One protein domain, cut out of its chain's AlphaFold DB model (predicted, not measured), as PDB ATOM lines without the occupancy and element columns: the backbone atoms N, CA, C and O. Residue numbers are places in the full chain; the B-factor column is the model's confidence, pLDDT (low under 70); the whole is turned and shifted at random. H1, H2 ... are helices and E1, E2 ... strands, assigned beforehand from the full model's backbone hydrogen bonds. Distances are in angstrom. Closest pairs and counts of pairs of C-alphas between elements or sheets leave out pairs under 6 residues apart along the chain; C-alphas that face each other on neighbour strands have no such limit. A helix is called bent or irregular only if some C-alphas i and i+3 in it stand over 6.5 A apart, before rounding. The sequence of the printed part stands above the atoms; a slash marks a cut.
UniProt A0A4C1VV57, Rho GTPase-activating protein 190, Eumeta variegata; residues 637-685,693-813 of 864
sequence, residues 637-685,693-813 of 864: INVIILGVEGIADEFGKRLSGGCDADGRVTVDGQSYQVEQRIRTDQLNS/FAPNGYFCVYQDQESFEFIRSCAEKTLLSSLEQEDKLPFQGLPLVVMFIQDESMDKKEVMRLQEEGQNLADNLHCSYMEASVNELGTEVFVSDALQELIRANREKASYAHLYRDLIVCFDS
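Overview. This is residues 637 to 685 and 693 to 813 of the 864 residues of the protein "Rho GTPase-activating protein 190" of Eumeta variegata (UniProt A0A4C1VV57). One strongly twisted sheet of six strands is curled like part of a barrel round H5a, the first arm of the long last helix; H1 packs on the same face, and H2 and H4 cover the opposite face. The second arm, H5b, sticks out from this body as a free helical end, residues 802 to 813. The printed part has 170 residues, with five named helices and six named strands in the order E1 H1 E2 E3 E4 H2 H3 E5 H4 E6 H5, and its class is mixed, helices and strands. The sheet, in the order E2 E3 E1 E4 E5 E6, is mixed: E2 and E3 are antiparallel, the other neighbour pairs parallel. The whole is compact, with a radius of gyration of the C-alphas of 16.6 A, and spans 57 by 38 by 26 A, only just elongated.

Arrangement. Start at E1, residues 637 to 642, an inner strand whose parallel neighbours are E3, residues 670 to 679, and E4, residues 697 to 702; look for N 639 and O 675, and for N 642 and O 699, each pair 2.8 A apart. H1, residues 647 to 657, is on the sheet; its closest C-alpha pair with E3 is Ala 648 and Ile 678, 6.5 A. E2, residues 664 to 667, is an edge strand and forms a hairpin with E3, where N 665 and O 672 are 3.0 A apart. H2, residues 705 to 724, is on the sheet over E4 at a height of 10.4 A, and runs along the strands, at 9 degrees to E4 on the local plane. H3, residues 730 to 733, touches H2 at its residues 718 to 722 alone, closest at C-alphas Leu 719 and Pro 730, 5.4 A. E5, residues 736 to 742, is parallel to E4, with N 739 and O 700 2.8 A apart. H4, residues 748 to 765, touches H2, closest at the C-alphas of Gln 705 and Leu 754, 7.1 A apart, and the two run the same way at a shallow tilt of 10 degrees; H2 touches H4 with residues 705 to 712 alone, and H4 touches H2 with residues 754 to 761 alone. H4 is over E5 and E6, residues 768 to 773, at a height of 9.0 A; in that strand pair N 740 and O 770 are 2.9 A apart. E4, H2, H3, E5 and E5, H4, E6 are strand-helix-strand units, parallel neighbour strands with helices between, each with a right-handed crossover. H5, residues 780 to 813, was assigned as one helix by its hydrogen bonds but is bent, C-alphas 799 and 802 being 7.2 A apart; its arms are H5a, 780 to 799, and H5b, 802 to 813, at a shallow tilt of 21 degrees. The sheet curls round H5a, whose closest C-alpha pair with E2 is Val 667 and Ser 784, 5.4 A. With H2 and H4 on one face and H1 and H5a on the other, there are three layers, helices on both faces of a sheet. In H1, H2, H4, H5a and H5b every O i to N i+4 pair is within hydrogen-bond range; H3 is too short for one.

Along the chain. Find C-alpha 637 at (250.742, 125.681, 192.494), where E1 begins. E3 is the longest strand by residues, 27.5 A; H2 measures 28.6 A, H4 25.7 A and H5a 28.2 A. H5b runs 16.9 A to C-alpha 813 at (240.238, 109.512, 160.819).

Size, cuts and confidence. Residues 686 to 692 are not printed, and C-alphas 685 and 693 are 17.4 A apart across that cut. Of the links printed whole, none is long. Mean pLDDT of the printed part is 78.9; look for values under 70 at residues 681 to 685, 718 to 733 and 798 to 813.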
ATOM      1  N   ILE A 637     251.160 127.089 192.495       89.62
ATOM      2  CA  ILE A 637     250.742 125.681 192.494       89.62
ATOM      3  C   ILE A 637     249.470 125.543 193.332       89.62
ATOM      4  O   ILE A 637     249.466 125.834 194.527       89.62
ATOM      5  N   ASN A 638     248.410 125.041 192.707       90.19
ATOM      6  CA  ASN A 638     247.111 124.820 193.327       90.19
ATOM      7  C   ASN A 638     246.912 123.321 193.581       90.19
ATOM      8  O   ASN A 638     246.866 122.529 192.639       90.19
ATOM      9  N   VAL A 639     246.786 122.906 194.840       91.62
ATOM     10  CA  VAL A 639     246.711 121.487 195.228       91.62
ATOM     11  C   VAL A 639     245.379 121.144 195.882       91.62
ATOM     12  O   VAL A 639     244.790 121.950 196.606       91.62
ATOM     13  N   ILE A 640     244.892 119.927 195.641       89.62
ATOM     14  CA  ILE A 640     243.723 119.384 196.337       89.62
ATOM     15  C   ILE A 640     244.185 118.290 197.297       89.62
ATOM     16  O   ILE A 640     244.838 117.338 196.882       89.62
ATOM     17  N   ILE A 641     243.819 118.408 198.570       91.50
ATOM     18  CA  ILE A 641     244.095 117.400 199.596       91.50
ATOM     19  C   ILE A 641     242.835 116.557 199.773       91.50
ATOM     20  O   ILE A 641     241.798 117.077 200.176       91.50
ATOM     21  N   LEU A 642     242.926 115.269 199.460       90.06
ATOM     22  CA  LEU A 642     241.857 114.286 199.591       90.06
ATOM     23  C   LEU A 642     242.173 113.341 200.755       90.06
ATOM     24  O   LEU A 642     243.187 112.653 200.727       90.06
ATOM     25  N   GLY A 643     241.291 113.272 201.745       89.19
ATOM     26  CA  GLY A 643     241.434 112.378 202.897       89.19
ATOM     27  C   GLY A 643     240.247 112.506 203.850       89.19
ATOM     28  O   GLY A 643     239.347 113.310 203.611       89.19
ATOM     29  N   VAL A 644     240.232 111.714 204.922       89.12
ATOM     30  CA  VAL A 644     239.186 111.800 205.957       89.12
ATOM     31  C   VAL A 644     239.347 113.094 206.770       89.12
ATOM     32  O   VAL A 644     240.462 113.595 206.945       89.12
ATOM     33  N   GLU A 645     238.228 113.654 207.246       84.75
ATOM     34  CA  GLU A 645     238.214 114.829 208.131       84.75
ATOM     35  C   GLU A 645     239.070 114.572 209.382       84.75
ATOM     36  O   GLU A 645     239.038 113.487 209.960       84.75
ATOM     37  N   GLY A 646     239.877 115.555 209.783       87.00
ATOM     38  CA  GLY A 646     240.935 115.355 210.775       87.00
ATOM     39  C   GLY A 646     242.311 115.242 210.124       87.00
ATOM     40  O   GLY A 646     243.052 116.222 210.154       87.00
ATOM     41  N   ILE A 647     242.651 114.103 209.500       88.12
ATOM     42  CA  ILE A 647     243.987 113.909 208.900       88.12
ATOM     43  C   ILE A 647     244.218 114.819 207.689       88.12
ATOM     44  O   ILE A 647     245.290 115.405 207.552       88.12
ATOM     45  N   ALA A 648     243.201 115.023 206.848       89.12
ATOM     46  CA  ALA A 648     243.296 115.948 205.719       89.12
ATOM     47  C   ALA A 648     243.441 117.412 206.177       89.12
ATOM     48  O   ALA A 648     244.200 118.180 205.582       89.12
ATOM     49  N   ASP A 649     242.758 117.789 207.264       88.31
ATOM     50  CA  ASP A 649     242.838 119.132 207.850       88.31
ATOM     51  C   ASP A 649     244.163 119.380 208.564       88.31
ATOM     52  O   ASP A 649     244.724 120.475 208.472       88.31
ATOM     53  N   GLU A 650     244.670 118.380 209.288       88.88
ATOM     54  CA  GLU A 650     245.988 118.444 209.907       88.88
ATOM     55  C   GLU A 650     247.067 118.539 208.833       88.88
ATOM     56  O   GLU A 650     247.874 119.468 208.882       88.88
ATOM     57  N   PHE A 651     247.032 117.672 207.819       91.44
ATOM     58  CA  PHE A 651     247.973 117.726 206.707       91.44
ATOM     59  C   PHE A 651     247.950 119.088 206.008       91.44
ATOM     60  O   PHE A 651     249.003 119.691 205.833       91.44
ATOM     61  N   GLY A 652     246.771 119.633 205.691       90.12
ATOM     62  CA  GLY A 652     246.668 120.956 205.070       90.12
ATOM     63  C   GLY A 652     247.211 122.083 205.953       90.12
ATOM     64  O   GLY A 652     247.959 122.943 205.484       90.12
ATOM     65  N   LYS A 653     246.907 122.085 207.258       89.44
ATOM     66  CA  LYS A 653     247.477 123.079 208.190       89.44
ATOM     67  C   LYS A 653     248.997 122.980 208.261       89.44
ATOM     68  O   LYS A 653     249.666 124.011 208.289       89.44
ATOM     69  N   ARG A 654     249.540 121.760 208.283       88.31
ATOM     70  CA  ARG A 654     250.986 121.519 208.302       88.31
ATOM     71  C   ARG A 654     251.634 121.911 206.974       88.31
ATOM     72  O   ARG A 654     252.657 122.578 207.009       88.31
ATOM     73  N   LEU A 655     251.013 121.618 205.831       89.12
ATOM     74  CA  LEU A 655     251.499 122.021 204.507       89.12
ATOM     75  C   LEU A 655     251.627 123.549 204.400       89.12
ATOM     76  O   LEU A 655     252.657 124.044 203.960       89.12
ATOM     77  N   SER A 656     250.638 124.310 204.887       89.38
ATOM     78  CA  SER A 656     250.748 125.777 204.972       89.38
ATOM     79  C   SER A 656     251.761 126.259 206.013       89.38
ATOM     80  O   SER A 656     252.354 127.316 205.832       89.38
ATOM     81  N   GLY A 657     251.958 125.511 207.102       86.06
ATOM     82  CA  GLY A 657     252.913 125.848 208.162       86.06
ATOM     83  C   GLY A 657     254.384 125.741 207.747       86.06
ATOM     84  O   GLY A 657     255.219 126.392 208.368       86.06
ATOM     85  N   GLY A 658     254.689 124.956 206.706       84.44
ATOM     86  CA  GLY A 658     256.026 124.877 206.111       84.44
ATOM     87  C   GLY A 658     256.289 125.893 204.992       84.44
ATOM     88  O   GLY A 658     257.392 125.907 204.455       84.44
ATOM     89  N   CYS A 659     255.311 126.738 204.644       88.62
ATOM     90  CA  CYS A 659     255.500 127.876 203.742       88.62
ATOM     91  C   CYS A 659     255.928 129.141 204.511       88.62
ATOM     92  O   CYS A 659     255.721 129.256 205.721       88.62
ATOM     93  N   ASP A 660     256.490 130.122 203.801       86.44
ATOM     94  CA  ASP A 660     256.810 131.438 204.362       86.44
ATOM     95  C   ASP A 660     255.556 132.293 204.662       86.44
ATOM     96  O   ASP A 660     254.413 131.888 204.433       86.44
ATOM     97  N   ALA A 661     255.759 133.510 205.184       82.62
ATOM     98  CA  ALA A 661     254.673 134.422 205.561       82.62
ATOM     99  C   ALA A 661     253.757 134.837 204.388       82.62
ATOM    100  O   ALA A 661     252.623 135.253 204.634       82.62
ATOM    101  N   ASP A 662     254.226 134.702 203.144       82.38
ATOM    102  CA  ASP A 662     253.479 134.997 201.918       82.38
ATOM    103  C   ASP A 662     252.885 133.722 201.275       82.38
ATOM    104  O   ASP A 662     252.329 133.775 200.173       82.38
ATOM    105  N   GLY A 663     252.980 132.570 201.953       84.19
ATOM    106  CA  GLY A 663     252.490 131.279 201.469       84.19
ATOM    107  C   GLY A 663     253.347 130.684 200.349       84.19
ATOM    108  O   GLY A 663     252.825 129.949 199.505       84.19
ATOM    109  N   ARG A 664     254.641 131.025 200.299       88.38
ATOM    110  CA  ARG A 664     255.586 130.550 199.284       88.38
ATOM    111  C   ARG A 664     256.565 129.527 199.842       88.38
ATOM    112  O   ARG A 664     256.893 129.525 201.024       88.38
ATOM    113  N   VAL A 665     257.065 128.680 198.951       89.31
ATOM    114  CA  VAL A 665     258.101 127.680 199.236       89.31
ATOM    115  C   VAL A 665     259.061 127.585 198.057       89.31
ATOM    116  O   VAL A 665     258.664 127.765 196.901       89.31
ATOM    117  N   THR A 666     260.341 127.359 198.344       87.50
ATOM    118  CA  THR A 666     261.378 127.254 197.314       87.50
ATOM    119  C   THR A 666     261.639 125.788 196.998       87.50
ATOM    120  O   THR A 666     262.135 125.066 197.852       87.50
ATOM    121  N   VAL A 667     261.352 125.370 195.763       85.06
ATOM    122  CA  VAL A 667     261.602 124.011 195.256       85.06
ATOM    123  C   VAL A 667     262.587 124.110 194.094       85.06
ATOM    124  O   VAL A 667     262.356 124.875 193.157       85.06
ATOM    125  N   ASP A 668     263.713 123.395 194.165       80.50
ATOM    126  CA  ASP A 668     264.782 123.397 193.146       80.50
ATOM    127  C   ASP A 668     265.246 124.808 192.701       80.50
ATOM    128  O   ASP A 668     265.591 125.050 191.545       80.50
ATOM    129  N   GLY A 669     265.257 125.771 193.631       78.19
ATOM    130  CA  GLY A 669     265.685 127.156 193.385       78.19
ATOM    131  C   GLY A 669     264.614 128.082 192.788       78.19
ATOM    132  O   GLY A 669     264.901 129.260 192.570       78.19
ATOM    133  N   GLN A 670     263.389 127.592 192.562       82.69
ATOM    134  CA  GLN A 670     262.235 128.377 192.111       82.69
ATOM    135  C   GLN A 670     261.213 128.540 193.246       82.69
ATOM    136  O   GLN A 670     260.884 127.588 193.948       82.69
ATOM    137  N   SER A 671     260.717 129.765 193.444       87.25
ATOM    138  CA  SER A 671     259.727 130.079 194.483       87.25
ATOM    139  C   SER A 671     258.307 129.918 193.938       87.25
ATOM    140  O   SER A 671     257.941 130.583 192.963       87.25
ATOM    141  N   TYR A 672     257.515 129.064 194.585       89.94
ATOM    142  CA  TYR A 672     256.122 128.788 194.239       89.94
ATOM    143  C   TYR A 672     255.184 129.272 195.339       89.94
ATOM    144  O   TYR A 672     255.398 128.975 196.510       89.94
ATOM    145  N   GLN A 673     254.127 129.989 194.961       90.31
ATOM    146  CA  GLN A 673     253.006 130.298 195.845       90.31
ATOM    147  C   GLN A 673     252.039 129.109 195.880       90.31
ATOM    148  O   GLN A 673     251.603 128.652 194.825       90.31
ATOM    149  N   VAL A 674     251.709 128.605 197.069       90.81
ATOM    150  CA  VAL A 674     250.908 127.380 197.225       90.81
ATOM    151  C   VAL A 674     249.491 127.728 197.670       90.81
ATOM    152  O   VAL A 674     249.295 128.310 198.735       90.81
ATOM    153  N   GLU A 675     248.494 127.339 196.878       89.94
ATOM    154  CA  GLU A 675     247.080 127.425 197.254       89.94
ATOM    155  C   GLU A 675     246.515 126.012 197.435       89.94
ATOM    156  O   GLU A 675     246.693 125.150 196.576       89.94
ATOM    157  N   GLN A 676     245.827 125.745 198.547       89.62
ATOM    158  CA  GLN A 676     245.305 124.410 198.850       89.62
ATOM    159  C   GLN A 676     243.791 124.408 199.058       89.62
ATOM    160  O   GLN A 676     243.219 125.352 199.606       89.62
ATOM    161  N   ARG A 677     243.142 123.304 198.679       88.88
ATOM    162  CA  ARG A 677     241.754 123.001 199.047       88.88
ATOM    163  C   ARG A 677     241.652 121.598 199.621       88.88
ATOM    164  O   ARG A 677     242.095 120.642 198.993       88.88
ATOM    165  N   ILE A 678     241.046 121.484 200.797       87.38
ATOM    166  CA  ILE A 678     240.803 120.205 201.466       87.38
ATOM    167  C   ILE A 678     239.449 119.657 201.014       87.38
ATOM    168  O   ILE A 678     238.468 120.398 200.923       87.38
ATOM    169  N   ARG A 679     239.409 118.359 200.719       82.62
ATOM    170  CA  ARG A 679     238.226 117.637 200.273       82.62
ATOM    171  C   ARG A 679     238.041 116.367 201.106       82.62
ATOM    172  O   ARG A 679     238.825 115.430 200.988       82.62
ATOM    173  N   THR A 680     236.988 116.356 201.920       79.19
ATOM    174  CA  THR A 680     236.634 115.268 202.852       79.19
ATOM    175  C   THR A 680     235.311 114.574 202.495       79.19
ATOM    176  O   THR A 680     234.882 113.656 203.191       79.19
ATOM    177  N   ASP A 681     234.648 114.977 201.402       69.94
ATOM    178  CA  ASP A 681     233.384 114.402 200.936       69.94
ATOM    179  C   ASP A 681     233.586 113.249 199.935       69.94
ATOM    180  O   ASP A 681     234.530 113.228 199.144       69.94
ATOM    181  N   GLN A 682     232.660 112.282 199.930       59.31
ATOM    182  CA  GLN A 682     232.608 111.271 198.870       59.31
ATOM    183  C   GLN A 682     232.225 111.954 197.548       59.31
ATOM    184  O   GLN A 682     231.212 112.648 197.484       59.31
ATOM    185  N   LEU A 683     233.033 111.752 196.502       57.59
ATOM    186  CA  LEU A 683     232.902 112.376 195.179       57.59
ATOM    187  C   LEU A 683     231.506 112.154 194.562       57.59
ATOM    188  O   LEU A 683     231.262 111.146 193.904       57.59
ATOM    189  N   ASN A 684     230.597 113.114 194.747       52.56
ATOM    190  CA  ASN A 684     229.346 113.211 193.997       52.56
ATOM    191  C   ASN A 684     229.553 114.144 192.795       52.56
ATOM    192  O   ASN A 684     230.163 115.206 192.915       52.56
ATOM    193  N   SER A 685     229.032 113.748 191.633       48.69
ATOM    194  CA  SER A 685     229.308 114.337 190.314       48.69
ATOM    195  C   SER A 685     228.830 115.782 190.089       48.69
ATOM    196  O   SER A 685     229.059 116.306 189.004       48.69
ATOM    197  N   PHE A 693     239.856 127.863 190.313       74.69
ATOM    198  CA  PHE A 693     240.930 127.258 191.134       74.69
ATOM    199  C   PHE A 693     241.980 126.467 190.346       74.69
ATOM    200  O   PHE A 693     243.035 126.190 190.896       74.69
ATOM    201  N   ALA A 694     241.698 126.084 189.094       75.25
ATOM    202  CA  ALA A 694     242.627 125.406 188.172       75.25
ATOM    203  C   ALA A 694     243.684 124.503 188.867       75.25
ATOM    204  O   ALA A 694     244.868 124.843 188.873       75.25
ATOM    205  N   PRO A 695     243.274 123.389 189.507       83.00
ATOM    206  CA  PRO A 695     244.181 122.557 190.297       83.00
ATOM    207  C   PRO A 695     245.293 121.944 189.435       83.00
ATOM    208  O   PRO A 695     245.073 121.603 188.274       83.00
ATOM    209  N   ASN A 696     246.470 121.752 190.026       87.69
ATOM    210  CA  ASN A 696     247.641 121.139 189.400       87.69
ATOM    211  C   ASN A 696     247.849 119.675 189.817       87.69
ATOM    212  O   ASN A 696     248.588 118.965 189.137       87.69
ATOM    213  N   GLY A 697     247.206 119.202 190.890       88.44
ATOM    214  CA  GLY A 697     247.289 117.806 191.325       88.44
ATOM    215  C   GLY A 697     246.624 117.510 192.672       88.44
ATOM    216  O   GLY A 697     246.145 118.423 193.350       88.44
ATOM    217  N   TYR A 698     246.591 116.225 193.034       89.56
ATOM    218  CA  TYR A 698     246.007 115.716 194.278       89.56
ATOM    219  C   TYR A 698     247.060 115.132 195.221       89.56
ATOM    220  O   TYR A 698     247.890 114.331 194.792       89.56
ATOM    221  N   PHE A 699     246.933 115.437 196.512       93.31
ATOM    222  CA  PHE A 699     247.513 114.650 197.599       93.31
ATOM    223  C   PHE A 699     246.419 113.791 198.230       93.31
ATOM    224  O   PHE A 699     245.446 114.325 198.758       93.31
ATOM    225  N   CYS A 700     246.560 112.471 198.170       92.56
ATOM    226  CA  CYS A 700     245.642 111.517 198.785       92.56
ATOM    227  C   CYS A 700     246.247 111.027 200.101       92.56
ATOM    228  O   CYS A 700     247.132 110.176 200.077       92.56
ATOM    229  N   VAL A 701     245.804 111.589 201.225       93.94
ATOM    230  CA  VAL A 701     246.439 111.391 202.535       93.94
ATOM    231  C   VAL A 701     245.676 110.394 203.404       93.94
ATOM    232  O   VAL A 701     244.448 110.455 203.504       93.94
ATOM    233  N   TYR A 702     246.411 109.490 204.050       94.62
ATOM    234  CA  TYR A 702     245.875 108.518 205.003       94.62
ATOM    235  C   TYR A 702     246.889 108.201 206.114       94.62
ATOM    236  O   TYR A 702     248.091 108.401 205.945       94.62
ATOM    237  N   GLN A 703     246.393 107.719 207.252       93.06
ATOM    238  CA  GLN A 703     247.192 107.418 208.450       93.06
ATOM    239  C   GLN A 703     246.849 106.050 209.060       93.06
ATOM    240  O   GLN A 703     247.701 105.417 209.672       93.06
ATOM    241  N   ASP A 704     245.624 105.564 208.865       90.81
ATOM    242  CA  ASP A 704     245.105 104.307 209.407       90.81
ATOM    243  C   ASP A 704     244.280 103.543 208.352       90.81
ATOM    244  O   ASP A 704     244.107 103.996 207.217       90.81
ATOM    245  N   GLN A 705     243.767 102.362 208.713       90.81
ATOM    246  CA  GLN A 705     242.975 101.537 207.793       90.81
ATOM    247  C   GLN A 705     241.699 102.240 207.305       90.81
ATOM    248  O   GLN A 705     241.318 102.082 206.148       90.81
ATOM    249  N   GLU A 706     241.030 103.004 208.171       90.62
ATOM    250  CA  GLU A 706     239.767 103.669 207.837       90.62
ATOM    251  C   GLU A 706     239.993 104.786 206.809       90.62
ATOM    252  O   GLU A 706     239.311 104.858 205.781       90.62
ATOM    253  N   SER A 707     241.015 105.614 207.033       92.06
ATOM    254  CA  SER A 707     241.424 106.659 206.095       92.06
ATOM    255  C   SER A 707     241.990 106.100 204.787       92.06
ATOM    256  O   SER A 707     241.736 106.681 203.727       92.06
ATOM    257  N   PHE A 708     242.662 104.942 204.817       93.25
ATOM    258  CA  PHE A 708     243.086 104.233 203.605       93.25
ATOM    259  C   PHE A 708     241.890 103.753 202.767       93.25
ATOM    260  O   PHE A 708     241.818 103.984 201.556       93.25
ATOM    261  N   GLU A 709     240.905 103.112 203.401       90.44
ATOM    262  CA  GLU A 709     239.708 102.626 202.709       90.44
ATOM    263  C   GLU A 709     238.890 103.769 202.099       90.44
ATOM    264  O   GLU A 709     238.326 103.608 201.011       90.44
ATOM    265  N   PHE A 710     238.885 104.940 202.743       88.50
ATOM    266  CA  PHE A 710     238.277 106.149 202.199       88.50
ATOM    267  C   PHE A 710     238.943 106.595 200.891       88.50
ATOM    268  O   PHE A 710     238.248 106.757 199.881       88.50
ATOM    269  N   ILE A 711     240.274 106.756 200.864       89.56
ATOM    270  CA  ILE A 711     240.969 107.189 199.639       89.56
ATOM    271  C   ILE A 711     240.850 106.141 198.524       89.56
ATOM    272  O   ILE A 711     240.628 106.511 197.367       89.56
ATOM    273  N   ARG A 712     240.884 104.843 198.862       86.00
ATOM    274  CA  ARG A 712     240.671 103.746 197.906       86.00
ATOM    275  C   ARG A 712     239.268 103.799 197.302       86.00
ATOM    276  O   ARG A 712     239.131 103.765 196.081       86.00
ATOM    277  N   SER A 713     238.229 103.954 198.127       83.44
ATOM    278  CA  SER A 713     236.842 104.034 197.649       83.44
ATOM    279  C   SER A 713     236.608 105.263 196.763       83.44
ATOM    280  O   SER A 713     235.917 105.177 195.746       83.44
ATOM    281  N   CYS A 714     237.215 106.405 197.102       82.00
ATOM    282  CA  CYS A 714     237.177 107.607 196.270       82.00
ATOM    283  C   CYS A 714     237.859 107.390 194.906       82.00
ATOM    284  O   CYS A 714     237.321 107.821 193.880       82.00
ATOM    285  N   ALA A 715     238.993 106.683 194.867       78.88
ATOM    286  CA  ALA A 715     239.690 106.352 193.626       78.88
ATOM    287  C   ALA A 715     238.896 105.380 192.744       78.88
ATOM    288  O   ALA A 715     238.686 105.661 191.563       78.88
ATOM    289  N   GLU A 716     238.371 104.297 193.318       76.94
ATOM    290  CA  GLU A 716     237.543 103.311 192.614       76.94
ATOM    291  C   GLU A 716     236.278 103.942 192.019       76.94
ATOM    292  O   GLU A 716     235.986 103.753 190.839       76.94
ATOM    293  N   LYS A 717     235.548 104.753 192.797       74.00
ATOM    294  CA  LYS A 717     234.350 105.455 192.306       74.00
ATOM    295  C   LYS A 717     234.672 106.426 191.176       74.00
ATOM    296  O   LYS A 717     233.916 106.499 190.211       74.00
ATOM    297  N   THR A 718     235.789 107.146 191.268       69.88
ATOM    298  CA  THR A 718     236.218 108.066 190.205       69.88
ATOM    299  C   THR A 718     236.525 107.304 188.921       69.88
ATOM    300  O   THR A 718     236.023 107.678 187.863       69.88
ATOM    301  N   LEU A 719     237.272 106.200 189.017       66.69
ATOM    302  CA  LEU A 719     237.571 105.318 187.886       66.69
ATOM    303  C   LEU A 719     236.298 104.746 187.248       66.69
ATOM    304  O   LEU A 719     236.158 104.788 186.027       66.69
ATOM    305  N   LEU A 720     235.346 104.278 188.060       66.56
ATOM    306  CA  LEU A 720     234.062 103.748 187.589       66.56
ATOM    307  C   LEU A 720     233.193 104.831 186.931       66.56
ATOM    308  O   LEU A 720     232.681 104.616 185.837       66.56
ATOM    309  N   SER A 721     233.086 106.021 187.531       63.19
ATOM    310  CA  SER A 721     232.312 107.137 186.965       63.19
ATOM    311  C   SER A 721     232.880 107.653 185.634       63.19
ATOM    312  O   SER A 721     232.129 108.073 184.755       63.19
ATOM    313  N   SER A 722     234.203 107.576 185.453       57.25
ATOM    314  CA  SER A 722     234.873 107.899 184.190       57.25
ATOM    315  C   SER A 722     234.588 106.881 183.087       57.25
ATOM    316  O   SER A 722     234.482 107.271 181.928       57.25
ATOM    317  N   LEU A 723     234.425 105.601 183.434       56.25
ATOM    318  CA  LEU A 723     234.030 104.557 182.482       56.25
ATOM    319  C   LEU A 723     232.576 104.719 182.008       56.25
ATOM    320  O   LEU A 723     232.261 104.326 180.890       56.25
ATOM    321  N   GLU A 724     231.697 105.313 182.825       54.12
ATOM    322  CA  GLU A 724     230.278 105.521 182.492       54.12
ATOM    323  C   GLU A 724     230.005 106.773 181.635       54.12
ATOM    324  O   GLU A 724     228.988 106.821 180.944       54.12
ATOM    325  N   GLN A 725     230.872 107.795 181.672       53.62
ATOM    326  CA  GLN A 725     230.634 109.091 181.008       53.62
ATOM    327  C   GLN A 725     231.349 109.280 179.653       53.62
ATOM    328  O   GLN A 725     231.238 110.371 179.101       53.62
ATOM    329  N   GLU A 726     232.038 108.254 179.128       44.25
ATOM    330  CA  GLU A 726     232.805 108.144 177.853       44.25
ATOM    331  C   GLU A 726     233.852 109.246 177.527       44.25
ATOM    332  O   GLU A 726     234.863 108.940 176.902       44.25
ATOM    333  N   ASP A 727     233.716 110.479 178.025       43.91
ATOM    334  CA  ASP A 727     234.485 111.659 177.592       43.91
ATOM    335  C   ASP A 727     235.355 112.317 178.688       43.91
ATOM    336  O   ASP A 727     235.961 113.370 178.463       43.91
ATOM    337  N   LYS A 728     235.444 111.750 179.903       51.72
ATOM    338  CA  LYS A 728     236.205 112.360 181.017       51.72
ATOM    339  C   LYS A 728     237.225 111.409 181.637       51.72
ATOM    340  O   LYS A 728     236.863 110.426 182.279       51.72
ATOM    341  N   LEU A 729     238.508 111.772 181.527       57.62
ATOM    342  CA  LEU A 729     239.606 111.084 182.213       57.62
ATOM    343  C   LEU A 729     239.372 111.047 183.738       57.62
ATOM    344  O   LEU A 729     238.914 112.052 184.300       57.62
ATOM    345  N   PRO A 730     239.734 109.944 184.423       59.09
ATOM    346  CA  PRO A 730     239.659 109.868 185.878       59.09
ATOM    347  C   PRO A 730     240.493 110.986 186.507       59.09
ATOM    348  O   PRO A 730     241.557 111.355 186.001       59.09
ATOM    349  N   PHE A 731     239.959 111.590 187.571       65.94
ATOM    350  CA  PHE A 731     240.525 112.781 188.217       65.94
ATOM    351  C   PHE A 731     240.778 113.962 187.262       65.94
ATOM    352  O   PHE A 731     241.664 114.777 187.501       65.94
ATOM    353  N   GLN A 732     240.023 114.064 186.158       64.31
ATOM    354  CA  GLN A 732     240.203 115.092 185.119       64.31
ATOM    355  C   GLN A 732     241.609 115.081 184.479       64.31
ATOM    356  O   GLN A 732     242.033 116.061 183.867       64.31
ATOM    357  N   GLY A 733     242.341 113.968 184.610       66.06
ATOM    358  CA  GLY A 733     243.715 113.829 184.129       66.06
ATOM    359  C   GLY A 733     244.789 114.421 185.049       66.06
ATOM    360  O   GLY A 733     245.961 114.362 184.692       66.06
ATOM    361  N   LEU A 734     244.434 114.934 186.230       76.75
ATOM    362  CA  LEU A 734     245.383 115.514 187.190       76.75
ATOM    363  C   LEU A 734     246.324 114.449 187.780       76.75
ATOM    364  O   LEU A 734     245.920 113.289 187.893       76.75
ATOM    365  N   PRO A 735     247.581 114.782 188.121       83.38
ATOM    366  CA  PRO A 735     248.489 113.874 188.822       83.38
ATOM    367  C   PRO A 735     248.011 113.623 190.258       83.38
ATOM    368  O   PRO A 735     247.377 114.484 190.871       83.38
ATOM    369  N   LEU A 736     248.317 112.434 190.776       87.31
ATOM    370  CA  LEU A 736     247.998 112.020 192.139       87.31
ATOM    371  C   LEU A 736     249.290 111.650 192.862       87.31
ATOM    372  O   LEU A 736     250.190 111.067 192.259       87.31
ATOM    373  N   VAL A 737     249.348 111.962 194.149       91.69
ATOM    374  CA  VAL A 737     250.384 111.489 195.064       91.69
ATOM    375  C   VAL A 737     249.675 110.869 196.261       91.69
ATOM    376  O   VAL A 737     248.955 111.560 196.982       91.69
ATOM    377  N   VAL A 738     249.830 109.561 196.443       93.12
ATOM    378  CA  VAL A 738     249.320 108.836 197.612       93.12
ATOM    379  C   VAL A 738     250.316 109.022 198.747       93.12
ATOM    380  O   VAL A 738     251.500 108.745 198.576       93.12
ATOM    381  N   MET A 739     249.846 109.513 199.891       93.19
ATOM    382  CA  MET A 739     250.698 109.884 201.011       93.19
ATOM    383  C   MET A 739     250.284 109.178 202.296       93.19
ATOM    384  O   MET A 739     249.172 109.378 202.791       93.19
ATOM    385  N   PHE A 740     251.210 108.402 202.848       94.38
ATOM    386  CA  PHE A 740     251.055 107.765 204.148       94.38
ATOM    387  C   PHE A 740     251.689 108.614 205.251       94.38
ATOM    388  O   PHE A 740     252.874 108.946 205.181       94.38
ATOM    389  N   ILE A 741     250.905 108.953 206.274       91.62
ATOM    390  CA  ILE A 741     251.362 109.714 207.437       91.62
ATOM    391  C   ILE A 741     251.535 108.754 208.615       91.62
ATOM    392  O   ILE A 741     250.565 108.258 209.182       91.62
ATOM    393  N   GLN A 742     252.781 108.500 209.000       89.31
ATOM    394  CA  GLN A 742     253.133 107.622 210.101       89.31
ATOM    395  C   GLN A 742     253.074 108.352 211.449       89.31
ATOM    396  O   GLN A 742     253.831 109.290 211.713       89.31
ATOM    397  N   ASP A 743     252.231 107.844 212.340       83.81
ATOM    398  CA  ASP A 743     252.231 108.157 213.768       83.81
ATOM    399  C   ASP A 743     253.201 107.233 214.528       83.81
ATOM    400  O   ASP A 743     253.188 106.010 214.361       83.81
ATOM    401  N   GLU A 744     254.058 107.817 215.372       76.56
ATOM    402  CA  GLU A 744     255.052 107.088 216.173       76.56
ATOM    403  C   GLU A 744     254.421 106.108 217.179       76.56
ATOM    404  O   GLU A 744     255.109 105.221 217.688       76.56
ATOM    405  N   SER A 745     253.122 106.244 217.460       78.56
ATOM    406  CA  SER A 745     252.372 105.350 218.346       78.56
ATOM    407  C   SER A 745     251.874 104.054 217.682       78.56
ATOM    408  O   SER A 745     251.410 103.161 218.398       78.56
ATOM    409  N   MET A 746     251.999 103.905 216.354       83.94
ATOM    410  CA  MET A 746     251.516 102.726 215.614       83.94
ATOM    411  C   MET A 746     252.437 101.502 215.723       83.94
ATOM    412  O   MET A 746     253.665 101.612 215.792       83.94
ATOM    413  N   ASP A 747     251.847 100.299 215.689       85.44
ATOM    414  CA  ASP A 747     252.617  99.052 215.684       85.44
ATOM    415  C   ASP A 747     253.381  98.868 214.364       85.44
ATOM    416  O   ASP A 747     252.863  99.101 213.272       85.44
ATOM    417  N   LYS A 748     254.617  98.361 214.446       84.81
ATOM    418  CA  LYS A 748     255.487  98.192 213.271       84.81
ATOM    419  C   LYS A 748     254.895  97.270 212.203       84.81
ATOM    420  O   LYS A 748     255.207  97.452 211.031       84.81
ATOM    421  N   LYS A 749     254.079  96.274 212.577       86.88
ATOM    422  CA  LYS A 749     253.429  95.397 211.588       86.88
ATOM    423  C   LYS A 749     252.280  96.101 210.879       86.88
ATOM    424  O   LYS A 749     252.052  95.840 209.704       86.88
ATOM    425  N   GLU A 750     251.569  96.969 211.589       87.56
ATOM    426  CA  GLU A 750     250.480  97.762 211.026       87.56
ATOM    427  C   GLU A 750     251.010  98.823 210.059       87.56
ATOM    428  O   GLU A 750     250.493  98.930 208.951       87.56
ATOM    429  N   VAL A 751     252.114  99.487 210.417       88.25
ATOM    430  CA  VAL A 751     252.856 100.402 209.533       88.25
ATOM    431  C   VAL A 751     253.252  99.707 208.228       88.25
ATOM    432  O   VAL A 751     252.871 100.170 207.161       88.25
ATOM    433  N   MET A 752     253.938  98.556 208.294       88.50
ATOM    434  CA  MET A 752     254.358  97.828 207.085       88.50
ATOM    435  C   MET A 752     253.173  97.410 206.208       88.50
ATOM    436  O   MET A 752     253.260  97.485 204.985       88.50
ATOM    437  N   ARG A 753     252.058  96.992 206.823       92.25
ATOM    438  CA  ARG A 753     250.847  96.611 206.086       92.25
ATOM    439  C   ARG A 753     250.230  97.808 205.362       92.25
ATOM    440  O   ARG A 753     249.894  97.692 204.191       92.25
ATOM    441  N   LEU A 754     250.090  98.948 206.040       92.00
ATOM    442  CA  LEU A 754     249.522 100.165 205.453       92.00
ATOM    443  C   LEU A 754     250.425 100.766 204.370       92.00
ATOM    444  O   LEU A 754     249.907 101.301 203.392       92.00
ATOM    445  N   GLN A 755     251.747 100.641 204.506       91.75
ATOM    446  CA  GLN A 755     252.697 101.035 203.463       91.75
ATOM    447  C   GLN A 755     252.559 100.158 202.214       91.75
ATOM    448  O   GLN A 755     252.474 100.669 201.101       91.75
ATOM    449  N   GLU A 756     252.473  98.836 202.388       91.25
ATOM    450  CA  GLU A 756     252.268  97.898 201.281       91.25
ATOM    451  C   GLU A 756     250.910  98.120 200.594       91.25
ATOM    452  O   GLU A 756     250.826  98.126 199.367       91.25
ATOM    453  N   GLU A 757     249.841  98.356 201.360       91.62
ATOM    454  CA  GLU A 757     248.514  98.669 200.818       91.62
ATOM    455  C   GLU A 757     248.497 100.006 200.049       91.62
ATOM    456  O   GLU A 757     247.926 100.079 198.957       91.62
ATOM    457  N   GLY A 758     249.177 101.037 200.558       89.81
ATOM    458  CA  GLY A 758     249.341 102.331 199.892       89.81
ATOM    459  C   GLY A 758     250.155 102.279 198.612       89.81
ATOM    460  O   GLY A 758     249.716 102.803 197.588       89.81
ATOM    461  N   GLN A 759     251.308 101.611 198.656       89.06
ATOM    462  CA  GLN A 759     252.158 101.411 197.487       89.06
ATOM    463  C   GLN A 759     251.411 100.617 196.411       89.06
ATOM    464  O   GLN A 759     251.397 101.027 195.256       89.06
ATOM    465  N   ASN A 760     250.699  99.547 196.786       85.31
ATOM    466  CA  ASN A 760     249.869  98.790 195.847       85.31
ATOM    467  C   ASN A 760     248.763  99.656 195.227       85.31
ATOM    468  O   ASN A 760     248.470  99.526 194.038       85.31
ATOM    469  N   LEU A 761     248.131 100.544 196.001       85.12
ATOM    470  CA  LEU A 761     247.144 101.482 195.461       85.12
ATOM    471  C   LEU A 761     247.787 102.454 194.462       85.12
ATOM    472  O   LEU A 761     247.228 102.670 193.388       85.12
ATOM    473  N   ALA A 762     248.957 103.005 194.783       82.88
ATOM    474  CA  ALA A 762     249.685 103.908 193.900       82.88
ATOM    475  C   ALA A 762     250.138 103.219 192.600       82.88
ATOM    476  O   ALA A 762     249.943 103.766 191.514       82.88
ATOM    477  N   ASP A 763     250.631 101.983 192.693       77.25
ATOM    478  CA  ASP A 763     251.041 101.167 191.548       77.25
ATOM    479  C   ASP A 763     249.849 100.848 190.633       77.25
ATOM    480  O   ASP A 763     249.947 100.998 189.411       77.25
ATOM    481  N   ASN A 764     248.699 100.489 191.219       77.38
ATOM    482  CA  ASN A 764     247.453 100.234 190.488       77.38
ATOM    483  C   ASN A 764     246.896 101.492 189.803       77.38
ATOM    484  O   ASN A 764     246.244 101.395 188.764       77.38
ATOM    485  N   LEU A 765     247.133 102.672 190.382       75.56
ATOM    486  CA  LEU A 765     246.716 103.964 189.828       75.56
ATOM    487  C   LEU A 765     247.779 104.613 188.927       75.56
ATOM    488  O   LEU A 765     247.507 105.664 188.340       75.56
ATOM    489  N   HIS A 766     248.960 104.000 188.808       76.38
ATOM    490  CA  HIS A 766     250.137 104.552 188.136       76.38
ATOM    491  C   HIS A 766     250.472 105.978 188.606       76.38
ATOM    492  O   HIS A 766     250.629 106.898 187.797       76.38
ATOM    493  N   CYS A 767     250.532 106.177 189.923       82.06
ATOM    494  CA  CYS A 767     250.812 107.469 190.545       82.06
ATOM    495  C   CYS A 767     251.924 107.378 191.604       82.06
ATOM    496  O   CYS A 767     252.375 106.288 191.948       82.06
ATOM    497  N   SER A 768     252.417 108.526 192.081       87.38
ATOM    498  CA  SER A 768     253.521 108.552 193.047       87.38
ATOM    499  C   SER A 768     253.047 108.158 194.445       87.38
ATOM    500  O   SER A 768     251.946 108.527 194.859       87.38
ATOM    501  N   TYR A 769     253.909 107.468 195.188       91.75
ATOM    502  CA  TYR A 769     253.706 107.127 196.593       91.75
ATOM    503  C   TYR A 769     254.764 107.819 197.458       91.75
ATOM    504  O   TYR A 769     255.934 107.877 197.077       91.75
ATOM    505  N   MET A 770     254.350 108.367 198.600       92.00
ATOM    506  CA  MET A 770     255.213 109.111 199.512       92.00
ATOM    507  C   MET A 770     254.878 108.795 200.969       92.00
ATOM    508  O   MET A 770     253.720 108.581 201.325       92.00
ATOM    509  N   GLU A 771     255.894 108.822 201.824       91.00
ATOM    510  CA  GLU A 771     255.766 108.550 203.254       91.00
ATOM    511  C   GLU A 771     256.259 109.748 204.061       91.00
ATOM    512  O   GLU A 771     257.227 110.405 203.679       91.00
ATOM    513  N   ALA A 772     255.586 110.030 205.171       87.69
ATOM    514  CA  ALA A 772     255.921 111.129 206.063       87.69
ATOM    515  C   ALA A 772     255.666 110.724 207.511       87.69
ATOM    516  O   ALA A 772     254.650 110.096 207.793       87.69
ATOM    517  N   SER A 773     256.509 111.131 208.455       85.69
ATOM    518  CA  SER A 773     256.150 111.055 209.876       85.69
ATOM    519  C   SER A 773     255.382 112.305 210.325       85.69
ATOM    520  O   SER A 773     255.619 113.409 209.831       85.69
ATOM    521  N   VAL A 774     254.498 112.175 211.322       83.62
ATOM    522  CA  VAL A 774     253.751 113.319 211.904       83.62
ATOM    523  C   VAL A 774     254.682 114.444 212.405       83.62
ATOM    524  O   VAL A 774     254.300 115.620 212.426       83.62
ATOM    525  N   ASN A 775     255.921 114.103 212.777       81.62
ATOM    526  CA  ASN A 775     256.938 115.046 213.245       81.62
ATOM    527  C   ASN A 775     257.612 115.836 212.109       81.62
ATOM    528  O   ASN A 775     258.049 116.964 212.334       81.62
ATOM    529  N   GLU A 776     257.679 115.281 210.897       82.12
ATOM    530  CA  GLU A 776     258.236 115.956 209.713       82.12
ATOM    531  C   GLU A 776     257.233 116.927 209.072       82.12
ATOM    532  O   GLU A 776     257.632 117.894 208.410       82.12
ATOM    533  N   LEU A 777     255.933 116.712 209.313       83.56
ATOM    534  CA  LEU A 777     254.860 117.545 208.779       83.56
ATOM    535  C   LEU A 777     254.978 119.004 209.244       83.56
ATOM    536  O   LEU A 777     254.905 119.324 210.435       83.56
ATOM    537  N   GLY A 778     255.057 119.902 208.263       79.12
ATOM    538  CA  GLY A 778     255.126 121.352 208.452       79.12
ATOM    539  C   GLY A 778     256.533 121.922 208.565       79.12
ATOM    540  O   GLY A 778     256.684 123.110 208.831       79.12
ATOM    541  N   THR A 779     257.560 121.106 208.323       85.94
ATOM    542  CA  THR A 779     258.906 121.610 208.039       85.94
ATOM    543  C   THR A 779     259.000 122.103 206.592       85.94
ATOM    544  O   THR A 779     258.398 121.519 205.694       85.94
ATOM    545  N   GLU A 780     259.782 123.159 206.348       85.31
ATOM    546  CA  GLU A 780     260.018 123.691 204.991       85.31
ATOM    547  C   GLU A 780     260.592 122.615 204.050       85.31
ATOM    548  O   GLU A 780     260.204 122.526 202.889       85.31
ATOM    549  N   VAL A 781     261.455 121.740 204.583       86.12
ATOM    550  CA  VAL A 781     262.059 120.618 203.847       86.12
ATOM    551  C   VAL A 781     260.989 119.640 203.366       86.12
ATOM    552  O   VAL A 781     260.917 119.353 202.177       86.12
ATOM    553  N   PHE A 782     260.100 119.198 204.259       89.25
ATOM    554  CA  PHE A 782     259.024 118.279 203.895       89.25
ATOM    555  C   PHE A 782     258.076 118.874 202.845       89.25
ATOM    556  O   PHE A 782     257.701 118.198 201.888       89.25
ATOM    557  N   VAL A 783     257.682 120.142 203.010       89.31
ATOM    558  CA  VAL A 783     256.779 120.813 202.061       89.31
ATOM    559  C   VAL A 783     257.440 120.963 200.690       89.31
ATOM    560  O   VAL A 783     256.778 120.749 199.672       89.31
ATOM    561  N   SER A 784     258.742 121.270 200.654       89.69
ATOM    562  CA  SER A 784     259.522 121.295 199.415       89.69
ATOM    563  C   SER A 784     259.533 119.930 198.725       89.69
ATOM    564  O   SER A 784     259.204 119.855 197.541       89.69
ATOM    565  N   ASP A 785     259.833 118.853 199.454       90.19
ATOM    566  CA  ASP A 785     259.912 117.493 198.901       90.19
ATOM    567  C   ASP A 785     258.547 117.006 198.383       90.19
ATOM    568  O   ASP A 785     258.439 116.485 197.269       90.19
ATOM    569  N   ALA A 786     257.470 117.256 199.139       90.50
ATOM    570  CA  ALA A 786     256.106 116.909 198.743       90.50
ATOM    571  C   ALA A 786     255.692 117.596 197.431       90.50
ATOM    572  O   ALA A 786     255.102 116.977 196.538       90.50
ATOM    573  N   LEU A 787     256.007 118.888 197.293       91.56
ATOM    574  CA  LEU A 787     255.700 119.650 196.084       91.56
ATOM    575  C   LEU A 787     256.625 119.291 194.926       91.56
ATOM    576  O   LEU A 787     256.164 119.275 193.787       91.56
ATOM    577  N   GLN A 788     257.888 118.959 195.188       90.50
ATOM    578  CA  GLN A 788     258.803 118.462 194.165       90.50
ATOM    579  C   GLN A 788     258.264 117.178 193.531       90.50
ATOM    580  O   GLN A 788     258.224 117.073 192.303       90.50
ATOM    581  N   GLU A 789     257.770 116.243 194.345       90.56
ATOM    582  CA  GLU A 789     257.192 114.996 193.846       90.56
ATOM    583  C   GLU A 789     255.903 115.245 193.047       90.56
ATOM    584  O   GLU A 789     255.708 114.667 191.973       90.56
ATOM    585  N   LEU A 790     255.066 116.193 193.481       89.44
ATOM    586  CA  LEU A 790     253.887 116.606 192.717       89.44
ATOM    587  C   LEU A 790     254.256 117.272 191.378       89.44
ATOM    588  O   LEU A 790     253.626 116.985 190.359       89.44
ATOM    589  N   ILE A 791     255.270 118.145 191.350       87.94
ATOM    590  CA  ILE A 791     255.771 118.796 190.126       87.94
ATOM    591  C   ILE A 791     256.335 117.745 189.167       87.94
ATOM    592  O   ILE A 791     256.077 117.819 187.962       87.94
ATOM    593  N   ARG A 792     257.073 116.757 189.687       85.12
ATOM    594  CA  ARG A 792     257.604 115.629 188.915       85.12
ATOM    595  C   ARG A 792     256.470 114.845 188.263       85.12
ATOM    596  O   ARG A 792     256.447 114.738 187.036       85.12
ATOM    597  N   ALA A 793     255.484 114.415 189.054       82.69
ATOM    598  CA  ALA A 793     254.308 113.699 188.565       82.69
ATOM    599  C   ALA A 793     253.488 114.536 187.562       82.69
ATOM    600  O   ALA A 793     253.013 114.017 186.550       82.69
ATOM    601  N   ASN A 794     253.347 115.847 187.792       85.31
ATOM    602  CA  ASN A 794     252.655 116.766 186.885       85.31
ATOM    603  C   ASN A 794     253.374 116.884 185.533       85.31
ATOM    604  O   ASN A 794     252.735 116.715 184.495       85.31
ATOM    605  N   ARG A 795     254.691 117.128 185.531       80.44
ATOM    606  CA  ARG A 795     255.495 117.266 184.303       80.44
ATOM    607  C   ARG A 795     255.551 115.964 183.514       80.44
ATOM    608  O   ARG A 795     255.394 115.993 182.293       80.44
ATOM    609  N   GLU A 796     255.715 114.835 184.200       70.81
ATOM    610  CA  GLU A 796     255.676 113.509 183.587       70.81
ATOM    611  C   GLU A 796     254.321 113.282 182.909       70.81
ATOM    612  O   GLU A 796     254.262 113.050 181.703       70.81
ATOM    613  N   LYS A 797     253.210 113.495 183.618       70.44
ATOM    614  CA  LYS A 797     251.864 113.320 183.055       70.44
ATOM    615  C   LYS A 797     251.549 114.314 181.926       70.44
ATOM    616  O   LYS A 797     250.943 113.936 180.923       70.44
ATOM    617  N   ALA A 798     251.993 115.568 182.035       67.06
ATOM    618  CA  ALA A 798     251.841 116.589 180.995       67.06
ATOM    619  C   ALA A 798     252.632 116.253 179.718       67.06
ATOM    620  O   ALA A 798     252.170 116.549 178.612       67.06
ATOM    621  N   SER A 799     253.780 115.578 179.854       58.50
ATOM    622  CA  SER A 799     254.584 115.102 178.722       58.50
ATOM    623  C   SER A 799     253.880 114.023 177.886       58.50
ATOM    624  O   SER A 799     254.204 113.857 176.716       58.50
ATOM    625  N   TYR A 800     252.859 113.356 178.436       52.78
ATOM    626  CA  TYR A 800     252.032 112.383 177.713       52.78
ATOM    627  C   TYR A 800     250.650 112.923 177.306       52.78
ATOM    628  O   TYR A 800     249.954 112.296 176.507       52.78
ATOM    629  N   ALA A 801     250.233 114.093 177.803       49.72
ATOM    630  CA  ALA A 801     248.870 114.607 177.622       49.72
ATOM    631  C   ALA A 801     248.489 114.878 176.149       49.72
ATOM    632  O   ALA A 801     247.322 114.767 175.776       49.72
ATOM    633  N   HIS A 802     249.463 115.187 175.292       46.91
ATOM    634  CA  HIS A 802     249.251 115.377 173.854       46.91
ATOM    635  C   HIS A 802     249.169 114.050 173.076       46.91
ATOM    636  O   HIS A 802     248.499 113.989 172.048       46.91
ATOM    637  N   LEU A 803     249.759 112.962 173.589       41.91
ATOM    638  CA  LEU A 803     249.698 111.639 172.955       41.91
ATOM    639  C   LEU A 803     248.287 111.040 173.014       41.91
ATOM    640  O   LEU A 803     247.842 110.453 172.033       41.91
ATOM    641  N   TYR A 804     247.559 111.237 174.118       40.59
ATOM    642  CA  TYR A 804     246.191 110.725 174.271       40.59
ATOM    643  C   TYR A 804     245.173 111.440 173.374       40.59
ATOM    644  O   TYR A 804     244.266 110.798 172.847       40.59
ATOM    645  N   ARG A 805     245.334 112.753 173.154       39.44
ATOM    646  CA  ARG A 805     244.433 113.521 172.281       39.44
ATOM    647  C   ARG A 805     244.633 113.168 170.806       39.44
ATOM    648  O   ARG A 805     243.651 113.034 170.081       39.44
ATOM    649  N   ASP A 806     245.876 112.948 170.387       35.09
ATOM    650  CA  ASP A 806     246.198 112.597 168.998       35.09
ATOM    651  C   ASP A 806     245.932 111.114 168.677       35.09
ATOM    652  O   ASP A 806     245.616 110.787 167.534       35.09
ATOM    653  N   LEU A 807     245.986 110.217 169.672       36.69
ATOM    654  CA  LEU A 807     245.577 108.814 169.512       36.69
ATOM    655  C   LEU A 807     244.083 108.690 169.173       36.69
ATOM    656  O   LEU A 807     243.734 107.896 168.306       36.69
ATOM    657  N   ILE A 808     243.213 109.509 169.775       35.22
ATOM    658  CA  ILE A 808     241.770 109.504 169.473       35.22
ATOM    659  C   ILE A 808     241.505 110.024 168.048       35.22
ATOM    660  O   ILE A 808     240.717 109.437 167.309       35.22
ATOM    661  N   VAL A 809     242.233 111.054 167.600       34.12
ATOM    662  CA  VAL A 809     242.065 111.620 166.248       34.12
ATOM    663  C   VAL A 809     242.569 110.667 165.155       34.12
ATOM    664  O   VAL A 809     241.975 110.617 164.075       34.12
ATOM    665  N   CYS A 810     243.610 109.869 165.414       31.14
ATOM    666  CA  CYS A 810     244.092 108.860 164.462       31.14
ATOM    667  C   CYS A 810     243.145 107.656 164.310       31.14
ATOM    668  O   CYS A 810     243.061 107.105 163.218       31.14
ATOM    669  N   PHE A 811     242.388 107.272 165.344       33.22
ATOM    670  CA  PHE A 811     241.396 106.196 165.212       33.22
ATOM    671  C   PHE A 811     240.078 106.657 164.562       33.22
ATOM    672  O   PHE A 811     239.476 105.880 163.821       33.22
ATOM    673  N   ASP A 812     239.661 107.917 164.741       29.02
ATOM    674  CA  ASP A 812     238.462 108.451 164.067       29.02
ATOM    675  C   ASP A 812     238.696 108.784 162.582       29.02
ATOM    676  O   ASP A 812     237.812 108.598 161.737       29.02
ATOM    677  N   SER A 813     239.906 109.229 162.222       30.66
ATOM    678  CA  SER A 813     240.238 109.512 160.819       30.66
ATOM    679  C   SER A 813     240.329 108.235 159.973       30.66
ATOM    680  O   SER A 813     239.750 108.205 158.886       30.66
TER     681      SER A 813